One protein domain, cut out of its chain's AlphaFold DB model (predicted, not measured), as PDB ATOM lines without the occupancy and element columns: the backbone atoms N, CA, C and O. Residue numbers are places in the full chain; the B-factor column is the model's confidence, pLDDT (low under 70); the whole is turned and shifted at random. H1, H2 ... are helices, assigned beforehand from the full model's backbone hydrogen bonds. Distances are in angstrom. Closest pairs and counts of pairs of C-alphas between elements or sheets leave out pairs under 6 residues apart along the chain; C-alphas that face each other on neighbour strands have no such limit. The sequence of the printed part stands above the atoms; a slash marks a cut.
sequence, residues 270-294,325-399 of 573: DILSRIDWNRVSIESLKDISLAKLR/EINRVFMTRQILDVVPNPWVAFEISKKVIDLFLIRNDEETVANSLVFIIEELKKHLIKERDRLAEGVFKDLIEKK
ATOM      1  N   ASP A 270     -13.742 -44.257  18.059       94.62
ATOM      2  CA  ASP A 270     -12.490 -43.496  18.052       94.62
ATOM      3  C   ASP A 270     -12.328 -42.630  16.808       94.62
ATOM      4  O   ASP A 270     -11.788 -41.530  16.902       94.62
ATOM      5  N   ILE A 271     -12.819 -43.093  15.659       96.00
ATOM      6  CA  ILE A 271     -12.529 -42.469  14.365       96.00
ATOM      7  C   ILE A 271     -13.781 -41.793  13.807       96.00
ATOM      8  O   ILE A 271     -13.791 -40.571  13.671       96.00
ATOM      9  N   LEU A 272     -14.852 -42.549  13.531       95.50
ATOM     10  CA  LEU A 272     -16.064 -42.031  12.882       95.50
ATOM     11  C   LEU A 272     -16.714 -40.902  13.692       95.50
ATOM     12  O   LEU A 272     -17.101 -39.883  13.123       95.50
ATOM     13  N   SER A 273     -16.782 -41.053  15.017       94.88
ATOM     14  CA  SER A 273     -17.351 -40.051  15.932       94.88
ATOM     15  C   SER A 273     -16.618 -38.701  15.928       94.88
ATOM     16  O   SER A 273     -17.200 -37.693  16.324       94.88
ATOM     17  N   ARG A 274     -15.351 -38.670  15.488       95.75
ATOM     18  CA  ARG A 274     -14.489 -37.474  15.451       95.75
ATOM     19  C   ARG A 274     -14.378 -36.855  14.058       95.75
ATOM     20  O   ARG A 274     -13.677 -35.858  13.899       95.75
ATOM     21  N   ILE A 275     -15.043 -37.423  13.050       97.06
ATOM     22  CA  ILE A 275     -15.056 -36.850  11.702       97.06
ATOM     23  C   ILE A 275     -15.795 -35.508  11.717       97.06
ATOM     24  O   ILE A 275     -16.979 -35.430  12.047       97.06
ATOM     25  N   ASP A 276     -15.101 -34.453  11.293       95.38
ATOM     26  CA  ASP A 276     -15.705 -33.150  11.019       95.38
ATOM     27  C   ASP A 276     -16.348 -33.155   9.627       95.38
ATOM     28  O   ASP A 276     -15.729 -32.827   8.612       95.38
ATOM     29  N   TRP A 277     -17.620 -33.546   9.592       94.94
ATOM     30  CA  TRP A 277     -18.420 -33.642   8.373       94.94
ATOM     31  C   TRP A 277     -18.638 -32.300   7.656       94.94
ATOM     32  O   TRP A 277     -19.002 -32.295   6.482       94.94
ATOM     33  N   ASN A 278     -18.366 -31.155   8.296       91.44
ATOM     34  CA  ASN A 278     -18.432 -29.852   7.621       91.44
ATOM     35  C   ASN A 278     -17.307 -29.664   6.592       91.44
ATOM     36  O   ASN A 278     -17.398 -28.782   5.740       91.44
ATOM     37  N   ARG A 279     -16.258 -30.493   6.655       93.75
ATOM     38  CA  ARG A 279     -15.125 -30.492   5.714       93.75
ATOM     39  C   ARG A 279     -15.359 -31.349   4.473       93.75
ATOM     40  O   ARG A 279     -14.434 -31.499   3.672       93.75
ATOM     41  N   VAL A 280     -16.548 -31.938   4.335       94.06
ATOM     42  CA  VAL A 280     -16.952 -32.646   3.118       94.06
ATOM     43  C   VAL A 280     -17.054 -31.634   1.982       94.06
ATOM     44  O   VAL A 280     -17.859 -30.703   2.038       94.06
ATOM     45  N   SER A 281     -16.254 -31.830   0.937       91.69
ATOM     46  CA  SER A 281     -16.440 -31.103  -0.320       91.69
ATOM     47  C   SER A 281     -17.489 -31.819  -1.159       91.69
ATOM     48  O   SER A 281     -17.467 -33.039  -1.218       91.69
ATOM     49  N   ILE A 282     -18.386 -31.094  -1.828       90.94
ATOM     50  CA  ILE A 282     -19.345 -31.658  -2.804       90.94
ATOM     51  C   ILE A 282     -19.059 -31.183  -4.234       90.94
ATOM     52  O   ILE A 282     -19.882 -31.349  -5.128       90.94
ATOM     53  N   GLU A 283     -17.911 -30.539  -4.460       86.81
ATOM     54  CA  GLU A 283     -17.624 -29.866  -5.731       86.81
ATOM     55  C   GLU A 283     -17.493 -30.828  -6.907       86.81
ATOM     56  O   GLU A 283     -17.977 -30.512  -7.987       86.81
ATOM     57  N   SER A 284     -16.930 -32.015  -6.686       86.75
ATOM     58  CA  SER A 284     -16.817 -33.068  -7.704       86.75
ATOM     59  C   SER A 284     -18.171 -33.544  -8.237       86.75
ATOM     60  O   SER A 284     -18.241 -34.047  -9.355       86.75
ATOM     61  N   LEU A 285     -19.260 -33.368  -7.476       89.12
ATOM     62  CA  LEU A 285     -20.607 -33.726  -7.926       89.12
ATOM     63  C   LEU A 285     -21.145 -32.750  -8.983       89.12
ATOM     64  O   LEU A 285     -22.061 -33.108  -9.717       89.12
ATOM     65  N   LYS A 286     -20.576 -31.538  -9.102       84.19
ATOM     66  CA  LYS A 286     -21.009 -30.521 -10.083       84.19
ATOM     67  C   LYS A 286     -20.855 -30.995 -11.524       84.19
ATOM     68  O   LYS A 286     -21.620 -30.565 -12.389       84.19
ATOM     69  N   ASP A 287     -19.854 -31.831 -11.777       83.12
ATOM     70  CA  ASP A 287     -19.496 -32.289 -13.120       83.12
ATOM     71  C   ASP A 287     -20.288 -33.531 -13.547       83.12
ATOM     72  O   ASP A 287     -20.193 -33.977 -14.693       83.12
ATOM     73  N   ILE A 288     -21.117 -34.071 -12.649       84.50
ATOM     74  CA  ILE A 288     -22.001 -35.189 -12.952       84.50
ATOM     75  C   ILE A 288     -23.123 -34.692 -13.863       84.50
ATOM     76  O   ILE A 288     -23.963 -33.874 -13.487       84.50
ATOM     77  N   SER A 289     -23.138 -35.203 -15.091       81.25
ATOM     78  CA  SER A 289     -24.185 -34.901 -16.059       81.25
ATOM     79  C   SER A 289     -25.384 -35.819 -15.850       81.25
ATOM     80  O   SER A 289     -25.280 -37.026 -16.070       81.25
ATOM     81  N   LEU A 290     -26.537 -35.233 -15.520       76.81
ATOM     82  CA  LEU A 290     -27.819 -35.950 -15.501       76.81
ATOM     83  C   LEU A 290     -28.270 -36.353 -16.921       76.81
ATOM     84  O   LEU A 290     -28.972 -37.339 -17.098       76.81
ATOM     85  N   ALA A 291     -27.806 -35.633 -17.953       61.03
ATOM     86  CA  ALA A 291     -28.199 -35.848 -19.348       61.03
ATOM     87  C   ALA A 291     -27.441 -36.985 -20.066       61.03
ATOM     88  O   ALA A 291     -27.921 -37.483 -21.084       61.03
ATOM     89  N   LYS A 292     -26.248 -37.386 -19.590       49.31
ATOM     90  CA  LYS A 292     -25.367 -38.357 -20.283       49.31
ATOM     91  C   LYS A 292     -25.291 -39.747 -19.654       49.31
ATOM     92  O   LYS A 292     -24.686 -40.631 -20.250       49.31
ATOM     93  N   LEU A 293     -25.898 -39.961 -18.495       48.00
ATOM     94  CA  LEU A 293     -25.880 -41.243 -17.799       48.00
ATOM     95  C   LEU A 293     -27.304 -41.620 -17.428       48.00
ATOM     96  O   LEU A 293     -27.725 -41.552 -16.281       48.00
ATOM     97  N   ARG A 294     -28.024 -42.113 -18.433       49.31
ATOM     98  CA  ARG A 294     -28.825 -43.300 -18.173       49.31
ATOM     99  C   ARG A 294     -27.753 -44.374 -17.987       49.31
ATOM    100  O   ARG A 294     -27.073 -44.665 -18.974       49.31
ATOM    101  N   GLU A 325     -41.065 -36.751  -6.766       66.69
ATOM    102  CA  GLU A 325     -41.010 -35.420  -6.173       66.69
ATOM    103  C   GLU A 325     -39.642 -35.256  -5.498       66.69
ATOM    104  O   GLU A 325     -39.129 -36.194  -4.877       66.69
ATOM    105  N   ILE A 326     -39.040 -34.070  -5.593       76.75
ATOM    106  CA  ILE A 326     -37.774 -33.783  -4.913       76.75
ATOM    107  C   ILE A 326     -38.007 -33.812  -3.400       76.75
ATOM    108  O   ILE A 326     -38.538 -32.874  -2.810       76.75
ATOM    109  N   ASN A 327     -37.559 -34.884  -2.748       81.06
ATOM    110  CA  ASN A 327     -37.725 -35.058  -1.312       81.06
ATOM    111  C   ASN A 327     -36.371 -35.059  -0.590       81.06
ATOM    112  O   ASN A 327     -35.653 -36.060  -0.537       81.06
ATOM    113  N   ARG A 328     -36.046 -33.915   0.026       87.06
ATOM    114  CA  ARG A 328     -34.813 -33.727   0.810       87.06
ATOM    115  C   ARG A 328     -34.728 -34.696   1.989       87.06
ATOM    116  O   ARG A 328     -33.674 -35.273   2.214       87.06
ATOM    117  N   VAL A 329     -35.834 -34.916   2.707       87.25
ATOM    118  CA  VAL A 329     -35.886 -35.808   3.881       87.25
ATOM    119  C   VAL A 329     -35.634 -37.260   3.480       87.25
ATOM    120  O   VAL A 329     -34.922 -37.983   4.174       87.25
ATOM    121  N   PHE A 330     -36.189 -37.685   2.348       85.50
ATOM    122  CA  PHE A 330     -35.929 -39.003   1.785       85.50
ATOM    123  C   PHE A 330     -34.449 -39.167   1.437       85.50
ATOM    124  O   PHE A 330     -33.823 -40.113   1.910       85.50
ATOM    125  N   MET A 331     -33.866 -38.209   0.707       89.00
ATOM    126  CA  MET A 331     -32.436 -38.216   0.391       89.00
ATOM    127  C   MET A 331     -31.572 -38.284   1.657       89.00
ATOM    128  O   MET A 331     -30.605 -39.042   1.706       89.00
ATOM    129  N   THR A 332     -31.946 -37.532   2.696       92.31
ATOM    130  CA  THR A 332     -31.261 -37.537   3.993       92.31
ATOM    131  C   THR A 332     -31.239 -38.920   4.603       92.31
ATOM    132  O   THR A 332     -30.167 -39.361   5.005       92.31
ATOM    133  N   ARG A 333     -32.385 -39.617   4.642       89.12
ATOM    134  CA  ARG A 333     -32.452 -40.989   5.163       89.12
ATOM    135  C   ARG A 333     -31.434 -41.859   4.440       89.12
ATOM    136  O   ARG A 333     -30.549 -42.382   5.107       89.12
ATOM    137  N   GLN A 334     -31.465 -41.863   3.103       88.94
ATOM    138  CA  GLN A 334     -30.639 -42.737   2.257       88.94
ATOM    139  C   GLN A 334     -29.126 -42.646   2.495       88.94
ATOM    140  O   GLN A 334     -28.412 -43.603   2.175       88.94
ATOM    141  N   ILE A 335     -28.630 -41.530   3.038       93.56
ATOM    142  CA  ILE A 335     -27.206 -41.318   3.324       93.56
ATOM    143  C   ILE A 335     -26.836 -41.493   4.806       93.56
ATOM    144  O   ILE A 335     -25.654 -41.395   5.137       93.56
ATOM    145  N   LEU A 336     -27.792 -41.776   5.703       92.25
ATOM    146  CA  LEU A 336     -27.537 -41.943   7.146       92.25
ATOM    147  C   LEU A 336     -26.630 -43.131   7.476       92.25
ATOM    148  O   LEU A 336     -25.999 -43.152   8.530       92.25
ATOM    149  N   ASP A 337     -26.549 -44.124   6.589       87.94
ATOM    150  CA  ASP A 337     -25.612 -45.241   6.740       87.94
ATOM    151  C   ASP A 337     -24.150 -44.836   6.481       87.94
ATOM    152  O   ASP A 337     -23.234 -45.569   6.861       87.94
ATOM    153  N   VAL A 338     -23.925 -43.665   5.875       92.38
ATOM    154  CA  VAL A 338     -22.599 -43.070   5.671       92.38
ATOM    155  C   VAL A 338     -22.364 -41.900   6.624       92.38
ATOM    156  O   VAL A 338     -21.297 -41.847   7.233       92.38
ATOM    157  N   VAL A 339     -23.340 -40.995   6.764       95.25
ATOM    158  CA  VAL A 339     -23.299 -39.784   7.604       95.25
ATOM    159  C   VAL A 339     -24.252 -39.970   8.792       95.25
ATOM    160  O   VAL A 339     -25.444 -39.696   8.662       95.25
ATOM    161  N   PRO A 340     -23.770 -40.403   9.972       91.75
ATOM    162  CA  PRO A 340     -24.661 -40.833  11.053       91.75
ATOM    163  C   PRO A 340     -25.486 -39.707  11.687       91.75
ATOM    164  O   PRO A 340     -26.494 -39.980  12.331       91.75
ATOM    165  N   ASN A 341     -25.054 -38.447  11.554       93.19
ATOM    166  CA  ASN A 341     -25.752 -37.293  12.119       93.19
ATOM    167  C   ASN A 341     -26.863 -36.814  11.160       93.19
ATOM    168  O   ASN A 341     -26.531 -36.285  10.094       93.19
ATOM    169  N   PRO A 342     -28.157 -36.911  11.532       93.88
ATOM    170  CA  PRO A 342     -29.255 -36.579  10.624       93.88
ATOM    171  C   PRO A 342     -29.328 -35.111  10.208       93.88
ATOM    172  O   PRO A 342     -29.718 -34.827   9.081       93.88
ATOM    173  N   TRP A 343     -28.932 -34.179  11.078       95.38
ATOM    174  CA  TRP A 343     -28.920 -32.752  10.745       95.38
ATOM    175  C   TRP A 343     -27.826 -32.435   9.732       95.38
ATOM    176  O   TRP A 343     -28.065 -31.718   8.765       95.38
ATOM    177  N   VAL A 344     -26.640 -33.021   9.907       95.12
ATOM    178  CA  VAL A 344     -25.546 -32.850   8.945       95.12
ATOM    179  C   VAL A 344     -25.882 -33.518   7.613       95.12
ATOM    180  O   VAL A 344     -25.686 -32.915   6.561       95.12
ATOM    181  N   ALA A 345     -26.442 -34.729   7.652       95.62
ATOM    182  CA  ALA A 345     -26.936 -35.411   6.462       95.62
ATOM    183  C   ALA A 345     -27.989 -34.560   5.729       95.62
ATOM    184  O   ALA A 345     -27.906 -34.409   4.514       95.62
ATOM    185  N   PHE A 346     -28.920 -33.933   6.453       95.62
ATOM    186  CA  PHE A 346     -29.930 -33.056   5.859       95.62
ATOM    187  C   PHE A 346     -29.325 -31.837   5.168       95.62
ATOM    188  O   PHE A 346     -29.682 -31.538   4.026       95.62
ATOM    189  N   GLU A 347     -28.367 -31.168   5.808       95.88
ATOM    190  CA  GLU A 347     -27.662 -30.036   5.202       95.88
ATOM    191  C   GLU A 347     -26.874 -30.447   3.951       95.88
ATOM    192  O   GLU A 347     -26.873 -29.721   2.956       95.88
ATOM    193  N   ILE A 348     -26.247 -31.629   3.953       95.75
ATOM    194  CA  ILE A 348     -25.583 -32.183   2.764       95.75
ATOM    195  C   ILE A 348     -26.610 -32.460   1.660       95.75
ATOM    196  O   ILE A 348     -26.419 -32.002   0.534       95.75
ATOM    197  N   SER A 349     -27.708 -33.158   1.965       94.75
ATOM    198  CA  SER A 349     -28.773 -33.456   0.997       94.75
ATOM    199  C   SER A 349     -29.339 -32.187   0.369       94.75
ATOM    200  O   SER A 349     -29.483 -32.110  -0.850       94.75
ATOM    201  N   LYS A 350     -29.612 -31.167   1.189       94.94
ATOM    202  CA  LYS A 350     -30.089 -29.863   0.729       94.94
ATOM    203  C   LYS A 350     -29.093 -29.220  -0.233       94.94
ATOM    204  O   LYS A 350     -29.475 -28.886  -1.349       94.94
ATOM    205  N   LYS A 351     -27.817 -29.118   0.158       94.62
ATOM    206  CA  LYS A 351     -26.763 -28.537  -0.691       94.62
ATOM    207  C   LYS A 351     -26.624 -29.264  -2.027       94.62
ATOM    208  O   LYS A 351     -26.414 -28.609  -3.038       94.62
ATOM    209  N   VAL A 352     -26.731 -30.593  -2.041       94.69
ATOM    210  CA  VAL A 352     -26.590 -31.400  -3.263       94.69
ATOM    211  C   VAL A 352     -27.803 -31.242  -4.177       94.69
ATOM    212  O   VAL A 352     -27.632 -31.052  -5.374       94.69
ATOM    213  N   ILE A 353     -29.023 -31.259  -3.640       92.69
ATOM    214  CA  ILE A 353     -30.231 -30.999  -4.438       92.69
ATOM    215  C   ILE A 353     -30.183 -29.593  -5.041       92.69
ATOM    216  O   ILE A 353     -30.362 -29.438  -6.249       92.69
ATOM    217  N   ASP A 354     -29.870 -28.585  -4.224       93.50
ATOM    218  CA  ASP A 354     -29.764 -27.198  -4.681       93.50
ATOM    219  C   ASP A 354     -28.654 -27.058  -5.751       93.50
ATOM    220  O   ASP A 354     -28.819 -26.327  -6.722       93.50
ATOM    221  N   LEU A 355     -27.556 -27.823  -5.640       93.38
ATOM    222  CA  LEU A 355     -26.484 -27.880  -6.643       93.38
ATOM    223  C   LEU A 355     -26.979 -28.355  -8.020       93.38
ATOM    224  O   LEU A 355     -26.606 -27.765  -9.035       93.38
ATOM    225  N   PHE A 356     -27.797 -29.411  -8.067       91.38
ATOM    226  CA  PHE A 356     -28.320 -29.952  -9.326       91.38
ATOM    227  C   PHE A 356     -29.428 -29.077  -9.924       91.38
ATOM    228  O   PHE A 356     -29.469 -28.921 -11.147       91.38
ATOM    229  N   LEU A 357     -30.253 -28.441  -9.086       91.69
ATOM    230  CA  LEU A 357     -31.306 -27.510  -9.513       91.69
ATOM    231  C   LEU A 357     -30.771 -26.212 -10.138       91.69
ATOM    232  O   LEU A 357     -31.470 -25.570 -10.913       91.69
ATOM    233  N   ILE A 358     -29.519 -25.825  -9.868       91.94
ATOM    234  CA  ILE A 358     -28.895 -24.667 -10.538       91.94
ATOM    235  C   ILE A 358     -28.749 -24.893 -12.055       91.94
ATOM    236  O   ILE A 358     -28.727 -23.930 -12.821       91.94
ATOM    237  N   ARG A 359     -28.598 -26.148 -12.500       87.19
ATOM    238  CA  ARG A 359     -28.260 -26.499 -13.894       87.19
ATOM    239  C   ARG A 359     -29.348 -27.283 -14.628       87.19
ATOM    240  O   ARG A 359     -29.212 -27.480 -15.831       87.19
ATOM    241  N   ASN A 360     -30.370 -27.754 -13.923       87.25
ATOM    242  CA  ASN A 360     -31.411 -28.626 -14.458       87.25
ATOM    243  C   ASN A 360     -32.766 -28.191 -13.892       87.25
ATOM    244  O   ASN A 360     -32.831 -27.661 -12.784       87.25
ATOM    245  N   ASP A 361     -33.837 -28.427 -14.637       87.62
ATOM    246  CA  ASP A 361     -35.201 -28.218 -14.157       87.62
ATOM    247  C   ASP A 361     -35.587 -29.237 -13.065       87.62
ATOM    248  O   ASP A 361     -34.936 -30.273 -12.878       87.62
ATOM    249  N   GLU A 362     -36.652 -28.932 -12.320       85.56
ATOM    250  CA  GLU A 362     -37.118 -29.772 -11.212       85.56
ATOM    251  C   GLU A 362     -37.503 -31.185 -11.661       85.56
ATOM    252  O   GLU A 362     -37.211 -32.144 -10.946       85.56
ATOM    253  N   GLU A 363     -38.101 -31.331 -12.845       80.81
ATOM    254  CA  GLU A 363     -38.528 -32.625 -13.378       80.81
ATOM    255  C   GLU A 363     -37.314 -33.513 -13.672       80.81
ATOM    256  O   GLU A 363     -37.265 -34.660 -13.226       80.81
ATOM    257  N   THR A 364     -36.273 -32.968 -14.303       82.62
ATOM    258  CA  THR A 364     -35.010 -33.678 -14.552       82.62
ATOM    259  C   THR A 364     -34.330 -34.130 -13.257       82.62
ATOM    260  O   THR A 364     -33.860 -35.272 -13.161       82.62
ATOM    261  N   VAL A 365     -34.269 -33.261 -12.241       84.94
ATOM    262  CA  VAL A 365     -33.655 -33.603 -10.944       84.94
ATOM    263  C   VAL A 365     -34.463 -34.678 -10.232       84.94
ATOM    264  O   VAL A 365     -33.882 -35.626  -9.698       84.94
ATOM    265  N   ALA A 366     -35.787 -34.570 -10.246       79.94
ATOM    266  CA  ALA A 366     -36.641 -35.546  -9.597       79.94
ATOM    267  C   ALA A 366     -36.589 -36.908 -10.309       79.94
ATOM    268  O   ALA A 366     -36.429 -37.932  -9.645       79.94
ATOM    269  N   ASN A 367     -36.576 -36.910 -11.646       75.50
ATOM    270  CA  ASN A 367     -36.367 -38.098 -12.481       75.50
ATOM    271  C   ASN A 367     -35.035 -38.813 -12.208       75.50
ATOM    272  O   ASN A 367     -34.914 -40.021 -12.417       75.50
ATOM    273  N   SER A 368     -34.034 -38.066 -11.739       79.25
ATOM    274  CA  SER A 368     -32.671 -38.551 -11.506       79.25
ATOM    275  C   SER A 368     -32.337 -38.746 -10.024       79.25
ATOM    276  O   SER A 368     -31.177 -38.987  -9.687       79.25
ATOM    277  N   LEU A 369     -33.315 -38.643  -9.116       81.12
ATOM    278  CA  LEU A 369     -33.050 -38.563  -7.677       81.12
ATOM    279  C   LEU A 369     -32.311 -39.796  -7.133       81.12
ATOM    280  O   LEU A 369     -31.355 -39.643  -6.372       81.12
ATOM    281  N   VAL A 370     -32.690 -41.008  -7.555       79.12
ATOM    282  CA  VAL A 370     -32.001 -42.259  -7.175       79.12
ATOM    283  C   VAL A 370     -30.541 -42.254  -7.609       79.12
ATOM    284  O   VAL A 370     -29.664 -42.634  -6.835       79.12
ATOM    285  N   PHE A 371     -30.274 -41.802  -8.833       80.50
ATOM    286  CA  PHE A 371     -28.917 -41.711  -9.361       80.50
ATOM    287  C   PHE A 371     -28.094 -40.676  -8.587       80.50
ATOM    288  O   PHE A 371     -26.972 -40.961  -8.176       80.50
ATOM    289  N   ILE A 372     -28.676 -39.508  -8.300       87.56
ATOM    290  CA  ILE A 372     -28.032 -38.480  -7.477       87.56
ATOM    291  C   ILE A 372     -27.713 -39.032  -6.079       87.56
ATOM    292  O   ILE A 372     -26.621 -38.795  -5.566       87.56
ATOM    293  N   ILE A 373     -28.634 -39.780  -5.460       87.94
ATOM    294  CA  ILE A 373     -28.407 -40.448  -4.169       87.94
ATOM    295  C   ILE A 373     -27.242 -41.436  -4.274       87.94
ATOM    296  O   ILE A 373     -26.365 -41.432  -3.409       87.94
ATOM    297  N   GLU A 374     -27.206 -42.265  -5.314       85.75
ATOM    298  CA  GLU A 374     -26.138 -43.243  -5.530       85.75
ATOM    299  C   GLU A 374     -24.764 -42.567  -5.661       85.75
ATOM    300  O   GLU A 374     -23.821 -42.942  -4.956       85.75
ATOM    301  N   GLU A 375     -24.653 -41.545  -6.508       89.88
ATOM    302  CA  GLU A 375     -23.404 -40.805  -6.708       89.88
ATOM    303  C   GLU A 375     -22.988 -40.029  -5.455       89.88
ATOM    304  O   GLU A 375     -21.814 -40.047  -5.070       89.88
ATOM    305  N   LEU A 376     -23.950 -39.434  -4.743       93.38
ATOM    306  CA  LEU A 376     -23.688 -38.804  -3.456       93.38
ATOM    307  C   LEU A 376     -23.138 -39.818  -2.446       93.38
ATOM    308  O   LEU A 376     -22.156 -39.520  -1.770       93.38
ATOM    309  N   LYS A 377     -23.713 -41.022  -2.340       92.75
ATOM    310  CA  LYS A 377     -23.222 -42.055  -1.410       92.75
ATOM    311  C   LYS A 377     -21.803 -42.495  -1.750       92.75
ATOM    312  O   LYS A 377     -20.970 -42.566  -0.845       92.75
ATOM    313  N   LYS A 378     -21.508 -42.752  -3.029       90.69
ATOM    314  CA  LYS A 378     -20.147 -43.092  -3.491       90.69
ATOM    315  C   LYS A 378     -19.152 -42.006  -3.091       90.69
ATOM    316  O   LYS A 378     -18.088 -42.307  -2.550       90.69
ATOM    317  N   HIS A 379     -19.522 -40.748  -3.308       94.44
ATOM    318  CA  HIS A 379     -18.694 -39.600  -2.964       94.44
ATOM    319  C   HIS A 379     -18.506 -39.433  -1.448       94.44
ATOM    320  O   HIS A 379     -17.379 -39.293  -0.974       94.44
ATOM    321  N   LEU A 380     -19.579 -39.541  -0.660       95.69
ATOM    322  CA  LEU A 380     -19.525 -39.449   0.803       95.69
ATOM    323  C   LEU A 380     -18.690 -40.567   1.433       95.69
ATOM    324  O   LEU A 380     -18.027 -40.319   2.436       95.69
ATOM    325  N   ILE A 381     -18.677 -41.774   0.860       93.62
ATOM    326  CA  ILE A 381     -17.795 -42.861   1.314       93.62
ATOM    327  C   ILE A 381     -16.323 -42.467   1.141       93.62
ATOM    328  O   ILE A 381     -15.532 -42.660   2.065       93.62
ATOM    329  N   LYS A 382     -15.962 -41.873  -0.004       93.25
ATOM    330  CA  LYS A 382     -14.594 -41.399  -0.269       93.25
ATOM    331  C   LYS A 382     -14.198 -40.267   0.677       93.25
ATOM    332  O   LYS A 382     -13.125 -40.318   1.275       93.25
ATOM    333  N   GLU A 383     -15.083 -39.294   0.877       95.56
ATOM    334  CA  GLU A 383     -14.844 -38.181   1.802       95.56
ATOM    335  C   GLU A 383     -14.759 -38.642   3.260       95.56
ATOM    336  O   GLU A 383     -13.872 -38.200   3.990       95.56
ATOM    337  N   ARG A 384     -15.616 -39.578   3.686       95.81
ATOM    338  CA  ARG A 384     -15.532 -40.208   5.009       95.81
ATOM    339  C   ARG A 384     -14.178 -40.877   5.198       95.81
ATOM    340  O   ARG A 384     -13.549 -40.656   6.224       95.81
ATOM    341  N   ASP A 385     -13.732 -41.681   4.238       94.75
ATOM    342  CA  ASP A 385     -12.460 -42.400   4.338       94.75
ATOM    343  C   ASP A 385     -11.266 -41.423   4.394       94.75
ATOM    344  O   ASP A 385     -10.373 -41.607   5.223       94.75
ATOM    345  N   ARG A 386     -11.291 -40.341   3.601       95.56
ATOM    346  CA  ARG A 386     -10.292 -39.254   3.635       95.56
ATOM    347  C   ARG A 386     -10.261 -38.540   4.990       95.56
ATOM    348  O   ARG A 386      -9.190 -38.297   5.546       95.56
ATOM    349  N   LEU A 387     -11.426 -38.174   5.523       97.12
ATOM    350  CA  LEU A 387     -11.524 -37.485   6.813       97.12
ATOM    351  C   LEU A 387     -11.151 -38.412   7.978       97.12
ATOM    352  O   LEU A 387     -10.467 -37.977   8.903       97.12
ATOM    353  N   ALA A 388     -11.536 -39.687   7.909       97.31
ATOM    354  CA  ALA A 388     -11.168 -40.712   8.880       97.31
ATOM    355  C   ALA A 388      -9.649 -40.922   8.936       97.31
ATOM    356  O   ALA A 388      -9.090 -41.030  10.026       97.31
ATOM    357  N   GLU A 389      -8.967 -40.927   7.786       97.00
ATOM    358  CA  GLU A 389      -7.502 -40.967   7.726       97.00
ATOM    359  C   GLU A 389      -6.869 -39.764   8.432       97.00
ATOM    360  O   GLU A 389      -5.921 -39.923   9.205       97.00
ATOM    361  N   GLY A 390      -7.415 -38.564   8.207       97.19
ATOM    362  CA  GLY A 390      -6.976 -37.342   8.880       97.19
ATOM    363  C   GLY A 390      -7.118 -37.428  10.400       97.19
ATOM    364  O   GLY A 390      -6.156 -37.161  11.116       97.19
ATOM    365  N   VAL A 391      -8.282 -37.868  10.890       97.31
ATOM    366  CA  VAL A 391      -8.527 -38.112  12.324       97.31
ATOM    367  C   VAL A 391      -7.541 -39.140  12.874       97.31
ATOM    368  O   VAL A 391      -6.947 -38.929  13.926       97.31
ATOM    369  N   PHE A 392      -7.337 -40.250  12.166       96.06
ATOM    370  CA  PHE A 392      -6.451 -41.321  12.612       96.06
ATOM    371  C   PHE A 392      -5.004 -40.845  12.772       96.06
ATOM    372  O   PHE A 392      -4.373 -41.121  13.791       96.06
ATOM    373  N   LYS A 393      -4.483 -40.094  11.794       95.19
ATOM    374  CA  LYS A 393      -3.131 -39.519  11.856       95.19
ATOM    375  C   LYS A 393      -3.006 -38.475  12.967       95.19
ATOM    376  O   LYS A 393      -2.029 -38.514  13.708       95.19
ATOM    377  N   ASP A 394      -4.011 -37.621  13.141       95.44
ATOM    378  CA  ASP A 394      -4.064 -36.636  14.232       95.44
ATOM    379  C   ASP A 394      -4.048 -37.308  15.619       95.44
ATOM    380  O   ASP A 394      -3.342 -36.856  16.518       95.44
ATOM    381  N   LEU A 395      -4.746 -38.438  15.794       92.94
ATOM    382  CA  LEU A 395      -4.712 -39.203  17.047       92.94
ATOM    383  C   LEU A 395      -3.326 -39.793  17.353       92.94
ATOM    384  O   LEU A 395      -2.951 -39.852  18.527       92.94
ATOM    385  N   ILE A 396      -2.573 -40.213  16.328       89.88
ATOM    386  CA  ILE A 396      -1.176 -40.659  16.477       89.88
ATOM    387  C   ILE A 396      -0.285 -39.480  16.881       89.88
ATOM    388  O   ILE A 396       0.475 -39.579  17.841       89.88
ATOM    389  N   GLU A 397      -0.393 -38.346  16.183       90.06
ATOM    390  CA  GLU A 397       0.411 -37.144  16.456       90.06
ATOM    391  C   GLU A 397       0.167 -36.596  17.868       90.06
ATOM    392  O   GLU A 397       1.108 -36.215  18.566       90.06
ATOM    393  N   LYS A 398      -1.088 -36.632  18.328       89.31
ATOM    394  CA  LYS A 398      -1.491 -36.241  19.688       89.31
ATOM    395  C   LYS A 398      -1.181 -37.289  20.755       89.31
ATOM    396  O   LYS A 398      -1.495 -37.047  21.919       89.31
ATOM    397  N   LYS A 399      -0.582 -38.430  20.391       86.31
ATOM    398  CA  LYS A 399      -0.246 -39.527  21.315       86.31
ATOM    399  C   LYS A 399      -1.463 -40.069  22.081       86.31
ATOM    400  O   LYS A 399      -1.366 -40.457  23.241       86.31
TER     401      LYS A 399
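What this domain is: This is residues 270 to 294 and 325 to 399 of the 573 residues of a protein of Syntrophaceae bacterium (UniProt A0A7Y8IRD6). One long helix, H6, runs along most of a rod, with the steeply crossed pair H3 and H4 near its first half and H5 at the end where it begins. H1 packs on residues 388 to 392 of H6, far from that cluster. The printed part has 100 residues, with six named helices in the order H1 to H6 and no named strand; the class is all helix. It is only just compact, close to loose, with a radius of gyration of the C-alphas of 14.8 A and spans of 52 by 24 by 19 A.

How they stand to each other: H1, residues 270 to 274, touches H6, residues 369 to 397, at residues 388 to 392 alone; the closest C-alphas, of Ile 271 and Ala 388, are 5.9 A apart. H2, residues 283 to 287, only just touches H6, with 3 pairs of C-alphas within 8 A, the closest Leu 285 and Leu 376 at 7.4 A. H3, residues 328 to 335, touches H4, residues 342 to 357, at a steep tilt of 66 degrees, opposite ways; the closest C-alphas are those of Thr 332 and Phe 346, 5.0 A. H4 is close to H6 but not clearly touching, with C-alphas 352 and 376 8.0 A apart. H5, residues 362 to 367, meets H6 only through their link. Every O i to N i+4 pair is within hydrogen-bond range in H3, H4, H5 and H6; H1 and H2 each have 0 of 1, and 1 of 2 O i to N i+3 pairs.

Where its parts are: H1 begins at C-alpha 270, (-12.490, -43.496, 18.052). H4 is 22.2 A long. H6, 41.3 A long, ends at C-alpha 397, (0.411, -37.144, 16.456).

The domain as a whole: The C-alphas farthest apart, of Glu 363 and Lys 399, are 52.1 A apart. Residues 295 to 324 are not printed; C-alphas 294 and 325 are 18.8 A apart across the cut. Of the links printed whole, none is long. Residues 291 to 294 and 325 have pLDDT under 70.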